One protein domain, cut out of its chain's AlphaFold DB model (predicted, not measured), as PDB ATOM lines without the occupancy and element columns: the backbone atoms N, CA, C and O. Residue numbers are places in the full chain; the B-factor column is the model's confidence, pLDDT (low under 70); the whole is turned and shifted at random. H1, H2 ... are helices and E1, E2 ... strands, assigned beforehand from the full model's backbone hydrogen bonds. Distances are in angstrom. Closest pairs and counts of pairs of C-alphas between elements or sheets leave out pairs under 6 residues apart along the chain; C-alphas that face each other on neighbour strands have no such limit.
ATOM      1  N   LEU A 109      14.222 -52.271  56.983       88.25
ATOM      2  CA  LEU A 109      13.921 -52.991  55.748       88.25
ATOM      3  C   LEU A 109      14.007 -52.060  54.538       88.25
ATOM      4  O   LEU A 109      13.429 -50.970  54.531       88.25
ATOM      5  N   LYS A 110      14.655 -52.508  53.456       87.62
ATOM      6  CA  LYS A 110      14.541 -51.806  52.164       87.62
ATOM      7  C   LYS A 110      13.188 -52.081  51.501       87.62
ATOM      8  O   LYS A 110      12.581 -51.148  50.985       87.62
ATOM      9  N   PHE A 111      12.724 -53.331  51.531       89.38
ATOM     10  CA  PHE A 111      11.464 -53.773  50.930       89.38
ATOM     11  C   PHE A 111      10.606 -54.548  51.934       89.38
ATOM     12  O   PHE A 111      11.062 -55.543  52.498       89.38
ATOM     13  N   LEU A 112       9.347 -54.150  52.081       93.88
ATOM     14  CA  LEU A 112       8.302 -54.958  52.702       93.88
ATOM     15  C   LEU A 112       7.262 -55.307  51.638       93.88
ATOM     16  O   LEU A 112       6.780 -54.422  50.931       93.88
ATOM     17  N   ILE A 113       6.944 -56.590  51.502       92.94
ATOM     18  CA  ILE A 113       6.064 -57.104  50.454       92.94
ATOM     19  C   ILE A 113       4.914 -57.873  51.097       92.94
ATOM     20  O   ILE A 113       5.141 -58.889  51.749       92.94
ATOM     21  N   PHE A 114       3.690 -57.424  50.850       94.50
ATOM     22  CA  PHE A 114       2.483 -58.224  51.034       94.50
ATOM     23  C   PHE A 114       2.185 -58.908  49.705       94.50
ATOM     24  O   PHE A 114       2.188 -58.252  48.659       94.50
ATOM     25  N   LEU A 115       1.992 -60.222  49.733       91.31
ATOM     26  CA  LEU A 115       1.811 -61.043  48.543       91.31
ATOM     27  C   LEU A 115       0.495 -61.814  48.632       91.31
ATOM     28  O   LEU A 115       0.244 -62.448  49.650       91.31
ATOM     29  N   GLU A 116      -0.292 -61.780  47.555       91.44
ATOM     30  CA  GLU A 116      -1.505 -62.596  47.378       91.44
ATOM     31  C   GLU A 116      -2.576 -62.375  48.476       91.44
ATOM     32  O   GLU A 116      -3.313 -63.290  48.823       91.44
ATOM     33  N   MET A 117      -2.693 -61.154  49.023       91.56
ATOM     34  CA  MET A 117      -3.620 -60.843  50.130       91.56
ATOM     35  C   MET A 117      -4.844 -60.022  49.725       91.56
ATOM     36  O   MET A 117      -4.789 -59.224  48.785       91.56
ATOM     37  N   ASN A 118      -5.920 -60.112  50.512       92.94
ATOM     38  CA  ASN A 118      -7.043 -59.189  50.412       92.94
ATOM     39  C   ASN A 118      -6.923 -58.020  51.404       92.94
ATOM     40  O   ASN A 118      -7.063 -58.174  52.616       92.94
ATOM     41  N   ILE A 119      -6.663 -56.820  50.887       93.50
ATOM     42  CA  ILE A 119      -6.447 -55.608  51.683       93.50
ATOM     43  C   ILE A 119      -7.571 -54.626  51.358       93.50
ATOM     44  O   ILE A 119      -7.600 -54.002  50.297       93.50
ATOM     45  N   ASN A 120      -8.523 -54.509  52.281       94.75
ATOM     46  CA  ASN A 120      -9.573 -53.494  52.220       94.75
ATOM     47  C   ASN A 120      -9.035 -52.117  52.670       94.75
ATOM     48  O   ASN A 120      -7.844 -51.957  52.947       94.75
ATOM     49  N   GLU A 121      -9.907 -51.108  52.716       95.69
ATOM     50  CA  GLU A 121      -9.532 -49.744  53.111       95.69
ATOM     51  C   GLU A 121      -8.962 -49.682  54.534       95.69
ATOM     52  O   GLU A 121      -7.858 -49.168  54.722       95.69
ATOM     53  N   ASP A 122      -9.637 -50.291  55.505       94.88
ATOM     54  CA  ASP A 122      -9.207 -50.293  56.907       94.88
ATOM     55  C   ASP A 122      -7.860 -50.997  57.095       94.88
ATOM     56  O   ASP A 122      -6.974 -50.511  57.803       94.88
ATOM     57  N   HIS A 123      -7.665 -52.128  56.414       95.38
ATOM     58  CA  HIS A 123      -6.399 -52.849  56.389       95.38
ATOM     59  C   HIS A 123      -5.294 -51.970  55.808       95.38
ATOM     60  O   HIS A 123      -4.215 -51.886  56.390       95.38
ATOM     61  N   PHE A 124      -5.552 -51.290  54.688       95.75
ATOM     62  CA  PHE A 124      -4.571 -50.412  54.059       95.75
ATOM     63  C   PHE A 124      -4.169 -49.268  54.994       95.75
ATOM     64  O   PHE A 124      -2.977 -49.080  55.242       95.75
ATOM     65  N   VAL A 125      -5.145 -48.548  55.556       95.44
ATOM     66  CA  VAL A 125      -4.903 -47.462  56.519       95.44
ATOM     67  C   VAL A 125      -4.094 -47.983  57.700       95.44
ATOM     68  O   VAL A 125      -3.058 -47.408  58.036       95.44
ATOM     69  N   SER A 126      -4.498 -49.119  58.271       93.94
ATOM     70  CA  SER A 126      -3.798 -49.712  59.402       93.94
ATOM     71  C   SER A 126      -2.358 -50.094  59.073       93.94
ATOM     72  O   SER A 126      -1.481 -49.835  59.893       93.94
ATOM     73  N   ILE A 127      -2.094 -50.702  57.911       94.69
ATOM     74  CA  ILE A 127      -0.733 -51.061  57.495       94.69
ATOM     75  C   ILE A 127       0.134 -49.809  57.449       94.69
ATOM     76  O   ILE A 127       1.230 -49.799  58.010       94.69
ATOM     77  N   ILE A 128      -0.357 -48.744  56.810       94.69
ATOM     78  CA  ILE A 128       0.394 -47.494  56.710       94.69
ATOM     79  C   ILE A 128       0.656 -46.925  58.103       94.69
ATOM     80  O   ILE A 128       1.817 -46.746  58.457       94.69
ATOM     81  N   SER A 129      -0.376 -46.721  58.922       92.44
ATOM     82  CA  SER A 129      -0.225 -46.150  60.265       92.44
ATOM     83  C   SER A 129       0.737 -46.950  61.153       92.44
ATOM     84  O   SER A 129       1.549 -46.367  61.873       92.44
ATOM     85  N   SER A 130       0.701 -48.285  61.092       91.06
ATOM     86  CA  SER A 130       1.617 -49.136  61.862       91.06
ATOM     87  C   SER A 130       3.071 -48.993  61.410       91.06
ATOM     88  O   SER A 130       3.971 -48.933  62.248       91.06
ATOM     89  N   LEU A 131       3.315 -48.902  60.099       91.06
ATOM     90  CA  LEU A 131       4.666 -48.782  59.546       91.06
ATOM     91  C   LEU A 131       5.274 -47.388  59.743       91.06
ATOM     92  O   LEU A 131       6.496 -47.268  59.806       91.06
ATOM     93  N   THR A 132       4.455 -46.340  59.835       84.50
ATOM     94  CA  THR A 132       4.927 -44.958  60.025       84.50
ATOM     95  C   THR A 132       5.235 -44.635  61.482       84.50
ATOM     96  O   THR A 132       6.132 -43.843  61.752       84.50
ATOM     97  N   ASN A 133       4.553 -45.287  62.426       76.00
ATOM     98  CA  ASN A 133       4.813 -45.139  63.863       76.00
ATOM     99  C   ASN A 133       6.059 -45.911  64.338       76.00
ATOM    100  O   ASN A 133       6.375 -45.913  65.528       76.00
ATOM    101  N   ARG A 134       6.740 -46.619  63.430       78.62
ATOM    102  CA  ARG A 134       7.847 -47.539  63.719       78.62
ATOM    103  C   ARG A 134       8.941 -47.421  62.653       78.62
ATOM    104  O   ARG A 134       9.009 -46.439  61.914       78.62
ATOM    105  N   ASN A 135       9.821 -48.420  62.572       78.88
ATOM    106  CA  ASN A 135      10.819 -48.528  61.511       78.88
ATOM    107  C   ASN A 135      10.138 -48.655  60.142       78.88
ATOM    108  O   ASN A 135       9.703 -49.731  59.730       78.88
ATOM    109  N   CYS A 136      10.068 -47.530  59.437       82.19
ATOM    110  CA  CYS A 136       9.421 -47.437  58.142       82.19
ATOM    111  C   CYS A 136      10.293 -48.081  57.048       82.19
ATOM    112  O   CYS A 136      11.473 -47.724  56.920       82.19
ATOM    113  N   PRO A 137       9.756 -49.012  56.234       89.81
ATOM    114  CA  PRO A 137      10.502 -49.566  55.119       89.81
ATOM    115  C   PRO A 137      10.722 -48.505  54.035       89.81
ATOM    116  O   PRO A 137       9.912 -47.599  53.836       89.81
ATOM    117  N   GLY A 138      11.807 -48.639  53.270       89.00
ATOM    118  CA  GLY A 138      12.037 -47.751  52.124       89.00
ATOM    119  C   GLY A 138      10.956 -47.900  51.045       89.00
ATOM    120  O   GLY A 138      10.512 -46.915  50.448       89.00
ATOM    121  N   ILE A 139      10.538 -49.140  50.788       91.50
ATOM    122  CA  ILE A 139       9.549 -49.497  49.777       91.50
ATOM    123  C   ILE A 139       8.547 -50.499  50.363       91.50
ATOM    124  O   ILE A 139       8.938 -51.556  50.861       91.50
ATOM    125  N   LEU A 140       7.261 -50.182  50.240       94.06
ATOM    126  CA  LEU A 140       6.132 -51.061  50.531       94.06
ATOM    127  C   LEU A 140       5.515 -51.542  49.213       94.06
ATOM    128  O   LEU A 140       5.216 -50.734  48.331       94.06
ATOM    129  N   GLN A 141       5.325 -52.850  49.068       93.19
ATOM    130  CA  GLN A 141       4.746 -53.441  47.865       93.19
ATOM    131  C   GLN A 141       3.563 -54.339  48.178       93.19
ATOM    132  O   GLN A 141       3.609 -55.159  49.091       93.19
ATOM    133  N   PHE A 142       2.556 -54.233  47.324       94.00
ATOM    134  CA  PHE A 142       1.406 -55.117  47.276       94.00
ATOM    135  C   PHE A 142       1.474 -55.899  45.970       94.00
ATOM    136  O   PHE A 142       1.250 -55.347  44.893       94.00
ATOM    137  N   VAL A 143       1.862 -57.168  46.036       90.69
ATOM    138  CA  VAL A 143       2.020 -58.035  44.864       90.69
ATOM    139  C   VAL A 143       0.828 -58.971  44.817       90.69
ATOM    140  O   VAL A 143       0.575 -59.690  45.771       90.69
ATOM    141  N   GLN A 144       0.072 -58.948  43.719       89.56
ATOM    142  CA  GLN A 144      -1.139 -59.768  43.574       89.56
ATOM    143  C   GLN A 144      -2.189 -59.568  44.694       89.56
ATOM    144  O   GLN A 144      -3.091 -60.385  44.833       89.56
ATOM    145  N   CYS A 145      -2.141 -58.462  45.446       90.94
ATOM    146  CA  CYS A 145      -3.124 -58.156  46.491       90.94
ATOM    147  C   CYS A 145      -4.310 -57.341  45.959       90.94
ATOM    148  O   CYS A 145      -4.126 -56.464  45.112       90.94
ATOM    149  N   SER A 146      -5.530 -57.540  46.462       91.38
ATOM    150  CA  SER A 146      -6.563 -56.484  46.395       91.38
ATOM    151  C   SER A 146      -6.159 -55.355  47.313       91.38
ATOM    152  O   SER A 146      -5.888 -55.600  48.474       91.38
ATOM    153  N   VAL A 147      -6.084 -54.146  46.769       92.94
ATOM    154  CA  VAL A 147      -5.906 -52.898  47.510       92.94
ATOM    155  C   VAL A 147      -6.937 -51.904  46.972       92.94
ATOM    156  O   VAL A 147      -7.303 -52.021  45.798       92.94
ATOM    157  N   PRO A 148      -7.412 -50.939  47.776       93.56
ATOM    158  CA  PRO A 148      -8.366 -49.935  47.312       93.56
ATOM    159  C   PRO A 148      -7.776 -49.077  46.191       93.56
ATOM    160  O   PRO A 148      -6.624 -48.652  46.285       93.56
ATOM    161  N   ASP A 149      -8.555 -48.776  45.150       91.12
ATOM    162  CA  ASP A 149      -8.113 -47.923  44.032       91.12
ATOM    163  C   ASP A 149      -8.003 -46.436  44.418       91.12
ATOM    164  O   ASP A 149      -7.198 -45.677  43.866       91.12
ATOM    165  N   GLU A 150      -8.825 -46.016  45.376       93.88
ATOM    166  CA  GLU A 150      -8.901 -44.656  45.886       93.88
ATOM    167  C   GLU A 150      -9.220 -44.683  47.381       93.88
ATOM    168  O   GLU A 150     -10.049 -45.475  47.817       93.88
ATOM    169  N   LEU A 151      -8.606 -43.772  48.134       95.31
ATOM    170  CA  LEU A 151      -8.989 -43.418  49.496       95.31
ATOM    171  C   LEU A 151      -9.721 -42.077  49.487       95.31
ATOM    172  O   LEU A 151      -9.275 -41.117  48.846       95.31
ATOM    173  N   LYS A 152     -10.812 -41.984  50.250       93.25
ATOM    174  CA  LYS A 152     -11.600 -40.753  50.424       93.25
ATOM    175  C   LYS A 152     -11.741 -40.402  51.904       93.25
ATOM    176  O   LYS A 152     -11.380 -41.184  52.774       93.25
ATOM    177  N   GLY A 153     -12.245 -39.196  52.174       95.19
ATOM    178  CA  GLY A 153     -12.596 -38.754  53.525       95.19
ATOM    179  C   GLY A 153     -11.456 -38.909  54.535       95.19
ATOM    180  O   GLY A 153     -10.321 -38.506  54.270       95.19
ATOM    181  N   GLU A 154     -11.784 -39.498  55.682       95.75
ATOM    182  CA  GLU A 154     -10.874 -39.711  56.809       95.75
ATOM    183  C   GLU A 154      -9.709 -40.646  56.459       95.75
ATOM    184  O   GLU A 154      -8.561 -40.313  56.742       95.75
ATOM    185  N   ALA A 155      -9.959 -41.758  55.758       95.69
ATOM    186  CA  ALA A 155      -8.918 -42.713  55.369       95.69
ATOM    187  C   ALA A 155      -7.787 -42.042  54.573       95.69
ATOM    188  O   ALA A 155      -6.600 -42.253  54.841       95.69
ATOM    189  N   LYS A 156      -8.152 -41.164  53.627       96.62
ATOM    190  CA  LYS A 156      -7.181 -40.370  52.869       96.62
ATOM    191  C   LYS A 156      -6.368 -39.457  53.787       96.62
ATOM    192  O   LYS A 156      -5.145 -39.441  53.681       96.62
ATOM    193  N   GLN A 157      -7.037 -38.691  54.649       95.88
ATOM    194  CA  GLN A 157      -6.384 -37.734  55.549       95.88
ATOM    195  C   GLN A 157      -5.413 -38.432  56.504       95.88
ATOM    196  O   GLN A 157      -4.292 -37.960  56.694       95.88
ATOM    197  N   THR A 158      -5.807 -39.584  57.043       95.81
ATOM    198  CA  THR A 158      -4.976 -40.418  57.914       95.81
ATOM    199  C   THR A 158      -3.721 -40.903  57.195       95.81
ATOM    200  O   THR A 158      -2.614 -40.715  57.698       95.81
ATOM    201  N   VAL A 159      -3.859 -41.466  55.991       94.94
ATOM    202  CA  VAL A 159      -2.713 -41.959  55.210       94.94
ATOM    203  C   VAL A 159      -1.806 -40.819  54.745       94.94
ATOM    204  O   VAL A 159      -0.582 -40.948  54.787       94.94
ATOM    205  N   GLU A 160      -2.376 -39.692  54.316       94.75
ATOM    206  CA  GLU A 160      -1.608 -38.506  53.931       94.75
ATOM    207  C   GLU A 160      -0.784 -37.967  55.105       94.75
ATOM    208  O   GLU A 160       0.408 -37.698  54.939       94.75
ATOM    209  N   SER A 161      -1.393 -37.884  56.290       94.06
ATOM    210  CA  SER A 161      -0.734 -37.406  57.509       94.06
ATOM    211  C   SER A 161       0.357 -38.368  57.975       94.06
ATOM    212  O   SER A 161       1.469 -37.936  58.270       94.06
ATOM    213  N   ALA A 162       0.079 -39.676  57.971       92.44
ATOM    214  CA  ALA A 162       1.035 -40.713  58.356       92.44
ATOM    215  C   ALA A 162       2.299 -40.697  57.478       92.44
ATOM    216  O   ALA A 162       3.404 -40.927  57.961       92.44
ATOM    217  N   LEU A 163       2.151 -40.399  56.184       92.38
ATOM    218  CA  LEU A 163       3.254 -40.386  55.219       92.38
ATOM    219  C   LEU A 163       3.965 -39.031  55.110       92.38
ATOM    220  O   LEU A 163       4.939 -38.908  54.360       92.38
ATOM    221  N   MET A 164       3.505 -38.007  55.830       90.94
ATOM    222  CA  MET A 164       4.065 -36.664  55.735       90.94
ATOM    223  C   MET A 164       5.529 -36.646  56.196       90.94
ATOM    224  O   MET A 164       5.863 -37.035  57.308       90.94
ATOM    225  N   GLY A 165       6.432 -36.200  55.316       85.31
ATOM    226  CA  GLY A 165       7.874 -36.152  55.597       85.31
ATOM    227  C   GLY A 165       8.603 -37.497  55.471       85.31
ATOM    228  O   GLY A 165       9.833 -37.527  55.526       85.31
ATOM    229  N   LEU A 166       7.885 -38.597  55.227       88.50
ATOM    230  CA  LEU A 166       8.483 -39.911  55.016       88.50
ATOM    231  C   LEU A 166       8.861 -40.129  53.547       88.50
ATOM    232  O   LEU A 166       8.207 -39.656  52.618       88.50
ATOM    233  N   LYS A 167       9.941 -40.886  53.330       87.69
ATOM    234  CA  LYS A 167      10.443 -41.243  51.989       87.69
ATOM    235  C   LYS A 167       9.921 -42.593  51.482       87.69
ATOM    236  O   LYS A 167      10.369 -43.046  50.428       87.69
ATOM    237  N   MET A 168       9.012 -43.233  52.218       91.38
ATOM    238  CA  MET A 168       8.458 -44.532  51.845       91.38
ATOM    239  C   MET A 168       7.720 -44.435  50.510       91.38
ATOM    240  O   MET A 168       6.866 -43.570  50.312       91.38
ATOM    241  N   LYS A 169       8.043 -45.341  49.586       92.25
ATOM    242  CA  LYS A 169       7.326 -45.483  48.314       92.25
ATOM    243  C   LYS A 169       6.409 -46.696  48.374       92.25
ATOM    244  O   LYS A 169       6.837 -47.756  48.817       92.25
ATOM    245  N   ILE A 170       5.176 -46.541  47.904       94.25
ATOM    246  CA  ILE A 170       4.149 -47.583  47.972       94.25
ATOM    247  C   ILE A 170       3.744 -47.971  46.552       94.25
ATOM    248  O   ILE A 170       3.333 -47.107  45.775       94.25
ATOM    249  N   TYR A 171       3.843 -49.258  46.229       92.44
ATOM    250  CA  TYR A 171       3.559 -49.792  44.898       92.44
ATOM    251  C   TYR A 171       2.502 -50.894  44.938       92.44
ATOM    252  O   TYR A 171       2.525 -51.752  45.820       92.44
ATOM    253  N   ASN A 172       1.625 -50.902  43.936       90.62
ATOM    254  CA  ASN A 172       0.714 -52.008  43.658       90.62
ATOM    255  C   ASN A 172       1.175 -52.715  42.377       90.62
ATOM    256  O   ASN A 172       1.063 -52.184  41.276       90.62
ATOM    257  N   CYS A 173       1.704 -53.924  42.531       85.00
ATOM    258  CA  CYS A 173       2.333 -54.710  41.476       85.00
ATOM    259  C   CYS A 173       1.395 -55.780  40.892       85.00
ATOM    260  O   CYS A 173       1.872 -56.785  40.369       85.00
ATOM    261  N   LYS A 174       0.067 -55.605  40.980       74.50
ATOM    262  CA  LYS A 174      -0.907 -56.513  40.343       74.50
ATOM    263  C   LYS A 174      -0.749 -56.609  38.827       74.50
ATOM    264  O   LYS A 174      -0.923 -57.678  38.254       74.50
ATOM    265  N   THR A 175      -0.421 -55.495  38.192       61.66
ATOM    266  CA  THR A 175      -0.314 -55.368  36.739       61.66
ATOM    267  C   THR A 175       0.914 -54.536  36.419       61.66
ATOM    268  O   THR A 175       0.885 -53.309  36.519       61.66
ATOM    269  N   ILE A 176       2.006 -55.200  36.044       62.44
ATOM    270  CA  ILE A 176       3.082 -54.528  35.314       62.44
ATOM    271  C   ILE A 176       2.563 -54.386  33.892       62.44
ATOM    272  O   ILE A 176       2.319 -55.394  33.234       62.44
ATOM    273  N   SER A 177       2.366 -53.154  33.425       60.25
ATOM    274  CA  SER A 177       2.043 -52.930  32.014       60.25
ATOM    275  C   SER A 177       3.249 -53.366  31.179       60.25
ATOM    276  O   SER A 177       4.298 -52.722  31.282       60.25
ATOM    277  N   PRO A 178       3.155 -54.432  30.361       62.41
ATOM    278  CA  PRO A 178       4.311 -54.931  29.617       62.41
ATOM    279  C   PRO A 178       4.788 -53.924  28.564       62.41
ATOM    280  O   PRO A 178       5.974 -53.852  28.268       62.41
ATOM    281  N   LEU A 179       3.860 -53.117  28.039       62.19
ATOM    282  CA  LEU A 179       4.103 -52.125  26.989       62.19
ATOM    283  C   LEU A 179       4.889 -50.911  27.489       62.19
ATOM    284  O   LEU A 179       5.735 -50.381  26.778       62.19
ATOM    285  N   THR A 180       4.595 -50.452  28.704       64.06
ATOM    286  CA  THR A 180       5.179 -49.223  29.264       64.06
ATOM    287  C   THR A 180       6.192 -49.500  30.363       64.06
ATOM    288  O   THR A 180       6.824 -48.565  30.849       64.06
ATOM    289  N   MET A 181       6.309 -50.762  30.795       75.44
ATOM    290  CA  MET A 181       7.008 -51.158  32.015       75.44
ATOM    291  C   MET A 181       6.682 -50.200  33.165       75.44
ATOM    292  O   MET A 181       7.577 -49.691  33.825       75.44
ATOM    293  N   SER A 182       5.404 -49.868  33.362       79.00
ATOM    294  CA  SER A 182       4.972 -48.981  34.446       79.00
ATOM    295  C   SER A 182       4.306 -49.773  35.559       79.00
ATOM    296  O   SER A 182       3.593 -50.744  35.290       79.00
ATOM    297  N   VAL A 183       4.500 -49.323  36.798       84.62
ATOM    298  CA  VAL A 183       3.854 -49.871  37.991       84.62
ATOM    299  C   VAL A 183       3.046 -48.782  38.696       84.62
ATOM    300  O   VAL A 183       3.545 -47.664  38.870       84.62
ATOM    301  N   PRO A 184       1.809 -49.093  39.118       89.50
ATOM    302  CA  PRO A 184       1.019 -48.223  39.974       89.50
ATOM    303  C   PRO A 184       1.751 -47.846  41.272       89.50
ATOM    304  O   PRO A 184       2.127 -48.706  42.071       89.50
ATOM    305  N   LYS A 185       1.913 -46.543  41.509       92.69
ATOM    306  CA  LYS A 185       2.467 -45.948  42.729       92.69
ATOM    307  C   LYS A 185       1.421 -45.108  43.439       92.69
ATOM    308  O   LYS A 185       0.786 -44.251  42.825       92.69
ATOM    309  N   PHE A 186       1.276 -45.307  44.742       93.94
ATOM    310  CA  PHE A 186       0.312 -44.553  45.530       93.94
ATOM    311  C   PHE A 186       0.742 -43.088  45.680       93.94
ATOM    312  O   PHE A 186       1.894 -42.794  46.008       93.94
ATOM    313  N   ASN A 187      -0.190 -42.163  45.459       93.50
ATOM    314  CA  ASN A 187      -0.022 -40.741  45.727       93.50
ATOM    315  C   ASN A 187      -0.866 -40.357  46.954       93.50
ATOM    316  O   ASN A 187      -2.080 -40.190  46.806       93.50
ATOM    317  N   PRO A 188      -0.245 -40.149  48.130       90.69
ATOM    318  CA  PRO A 188      -0.973 -39.852  49.365       90.69
ATOM    319  C   PRO A 188      -1.823 -38.583  49.269       90.69
ATOM    320  O   PRO A 188      -2.996 -38.603  49.622       90.69
ATOM    321  N   LYS A 189      -1.288 -37.517  48.656       90.88
ATOM    322  CA  LYS A 189      -1.993 -36.233  48.483       90.88
ATOM    323  C   LYS A 189      -3.256 -36.356  47.633       90.88
ATOM    324  O   LYS A 189      -4.230 -35.623  47.807       90.88
ATOM    325  N   LYS A 190      -3.242 -37.270  46.660       92.38
ATOM    326  CA  LYS A 190      -4.397 -37.542  45.794       92.38
ATOM    327  C   LYS A 190      -5.291 -38.658  46.333       92.38
ATOM    328  O   LYS A 190      -6.428 -38.740  45.889       92.38
ATOM    329  N   GLY A 191      -4.798 -39.482  47.259       93.00
ATOM    330  CA  GLY A 191      -5.475 -40.695  47.715       93.00
ATOM    331  C   GLY A 191      -5.660 -41.732  46.605       93.00
ATOM    332  O   GLY A 191      -6.608 -42.493  46.663       93.00
ATOM    333  N   LYS A 192      -4.826 -41.731  45.555       94.75
ATOM    334  CA  LYS A 192      -5.006 -42.567  44.348       94.75
ATOM    335  C   LYS A 192      -3.691 -43.125  43.833       94.75
ATOM    336  O   LYS A 192      -2.631 -42.540  44.068       94.75
ATOM    337  N   TRP A 193      -3.770 -44.190  43.043       92.25
ATOM    338  CA  TRP A 193      -2.639 -44.709  42.276       92.25
ATOM    339  C   TRP A 193      -2.343 -43.830  41.054       92.25
ATOM    340  O   TRP A 193      -3.236 -43.462  40.294       92.25
ATOM    341  N   GLY A 194      -1.074 -43.484  40.865       88.69
ATOM    342  CA  GLY A 194      -0.538 -42.932  39.623       88.69
ATOM    343  C   GLY A 194       0.410 -43.926  38.956       88.69
ATOM    344  O   GLY A 194       0.773 -44.933  39.552       88.69
ATOM    345  N   ASN A 195       0.853 -43.628  37.739       85.06
ATOM    346  CA  ASN A 195       1.818 -44.469  37.031       85.06
ATOM    347  C   ASN A 195       3.249 -43.977  37.278       85.06
ATOM    348  O   ASN A 195       3.525 -42.784  37.159       85.06
ATOM    349  N   GLU A 196       4.164 -44.896  37.583       84.62
ATOM    350  CA  GLU A 196       5.609 -44.647  37.607       84.62
ATOM    351  C   GLU A 196       6.316 -45.709  36.752       84.62
ATOM    352  O   GLU A 196       5.855 -46.848  36.664       84.62
ATOM    353  N   LEU A 197       7.418 -45.346  36.090       78.00
ATOM    354  CA  LEU A 197       8.256 -46.315  35.374       78.00
ATOM    355  C   LEU A 197       8.848 -47.328  36.357       78.00
ATOM    356  O   LEU A 197       9.222 -46.953  37.469       78.00
ATOM    357  N   PHE A 198       8.955 -48.588  35.933       67.56
ATOM    358  CA  PHE A 198       9.464 -49.680  36.754       67.56
ATOM    359  C   PHE A 198      10.872 -49.337  37.262       67.56
ATOM    360  O   PHE A 198      11.796 -49.164  36.459       67.56
ATOM    361  N   PRO A 199      11.073 -49.232  38.584       64.12
ATOM    362  CA  PRO A 199      12.401 -49.109  39.157       64.12
ATOM    363  C   PRO A 199      13.262 -50.309  38.744       64.12
ATOM    364  O   PRO A 199      12.927 -51.443  39.065       64.12
ATOM    365  N   LYS A 200      14.405 -50.076  38.085       58.03
ATOM    366  CA  LYS A 200      15.357 -51.150  37.723       58.03
ATOM    367  C   LYS A 200      15.919 -51.905  38.942       58.03
ATOM    368  O   LYS A 200      16.450 -52.999  38.791       58.03
ATOM    369  N   ASP A 201      15.784 -51.319  40.133       52.72
ATOM    370  CA  ASP A 201      16.306 -51.842  41.399       52.72
ATOM    371  C   ASP A 201      15.291 -52.664  42.218       52.72
ATOM    372  O   ASP A 201      15.624 -53.079  43.341       52.72
ATOM    373  N   LEU A 202      14.065 -52.846  41.703       52.75
ATOM    374  CA  LEU A 202      13.006 -53.641  42.337       52.75
ATOM    375  C   LEU A 202      13.217 -55.153  42.179       52.75
ATOM    376  O   LEU A 202      13.505 -55.598  41.052       52.75
TER     377      LEU A 202
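AT A GLANCE: This is residues 109 to 202 of the 202 residues of an uncharacterized protein of Stichopus japonicus (UniProt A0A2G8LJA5). A small sheet of three parallel strands, E1 to E3, has the hairpin E4 and E5 beside its E3 edge; two helices, H1 and H2, run side by side the same way, and H1 only grazes the sheet while H2 is not on it. The printed part has 94 residues with two named helices and five named strands, in the order E1, H1, E2, H2, E3, E4, E5. The first sheet has the order E1, E2, E3, the second is the antiparallel pair E4 and E5, and the class is mixed, helices and strands. The whole is compact, with a radius of gyration of the C-alphas of 12.5 A and spans of 35 by 27 by 24 A.

HOW THE PARTS SIT: E1, residues 109 to 115, is an edge strand and the parallel neighbour of E2, residues 139 to 143, at 16 degrees; N 141 and O 112 are 2.8 A apart, within hydrogen-bond range. H1, residues 121 to 132, comes between them in the chain and is only just on the sheet, with 5 pairs of C-alphas within 10 A; it only grazes it with residues 127 to 131. E2 is the parallel neighbour of the other edge strand, E3, residues 169 to 172, at 5 degrees, with N 140 and O 169 at 2.8 A. H2, residues 153 to 162, touches H1 at a shallow tilt of 17 degrees; their closest C-alphas, of Ser 129 and Ala 162, are 5.9 A apart. E1, H1, E2 and E2, H2, E3 are strand-helix-strand units, two parallel neighbour strands with a helix between them in the chain, each with a right-handed crossover. The closest C-alphas of E3 and E4, residues 182 to 187, are those of Tyr 171 and Lys 185, 4.5 A apart. E4 and E5, residues 192 to 197, form an antiparallel hairpin at 141 degrees, with N 185 and O 194 at 2.8 A. E3 and E5 are near each other, while H2 is apart from E4 and E5. In H1 and H2 every O i to N i+4 pair is within hydrogen-bond range.

IN THESE COORDINATES: E1 begins at C-alpha 109 (13.921, -52.991, 55.748) and is 16.2 A long. H1 measures 16.7 A, E2 12.4 A, H2 14.6 A, E3 10.4 A and E4 14.8 A. H2 begins at C-alpha 153 (-12.596, -38.754, 53.525). E5, 16.4 A long, ends at C-alpha 197 (8.256, -46.315, 35.374).

THE WHOLE: The two C-alphas farthest apart, of Asn 133 and Leu 179, are 37.5 A apart. The printed part has no cut and ends at residue 202, the chain's last. The links E1 to H1 and E4 to E5 are tight, the other four are short, and no link is long. The mean pLDDT of the printed part is 87.2; residues 175 to 180 and 198 to 202 are under 70.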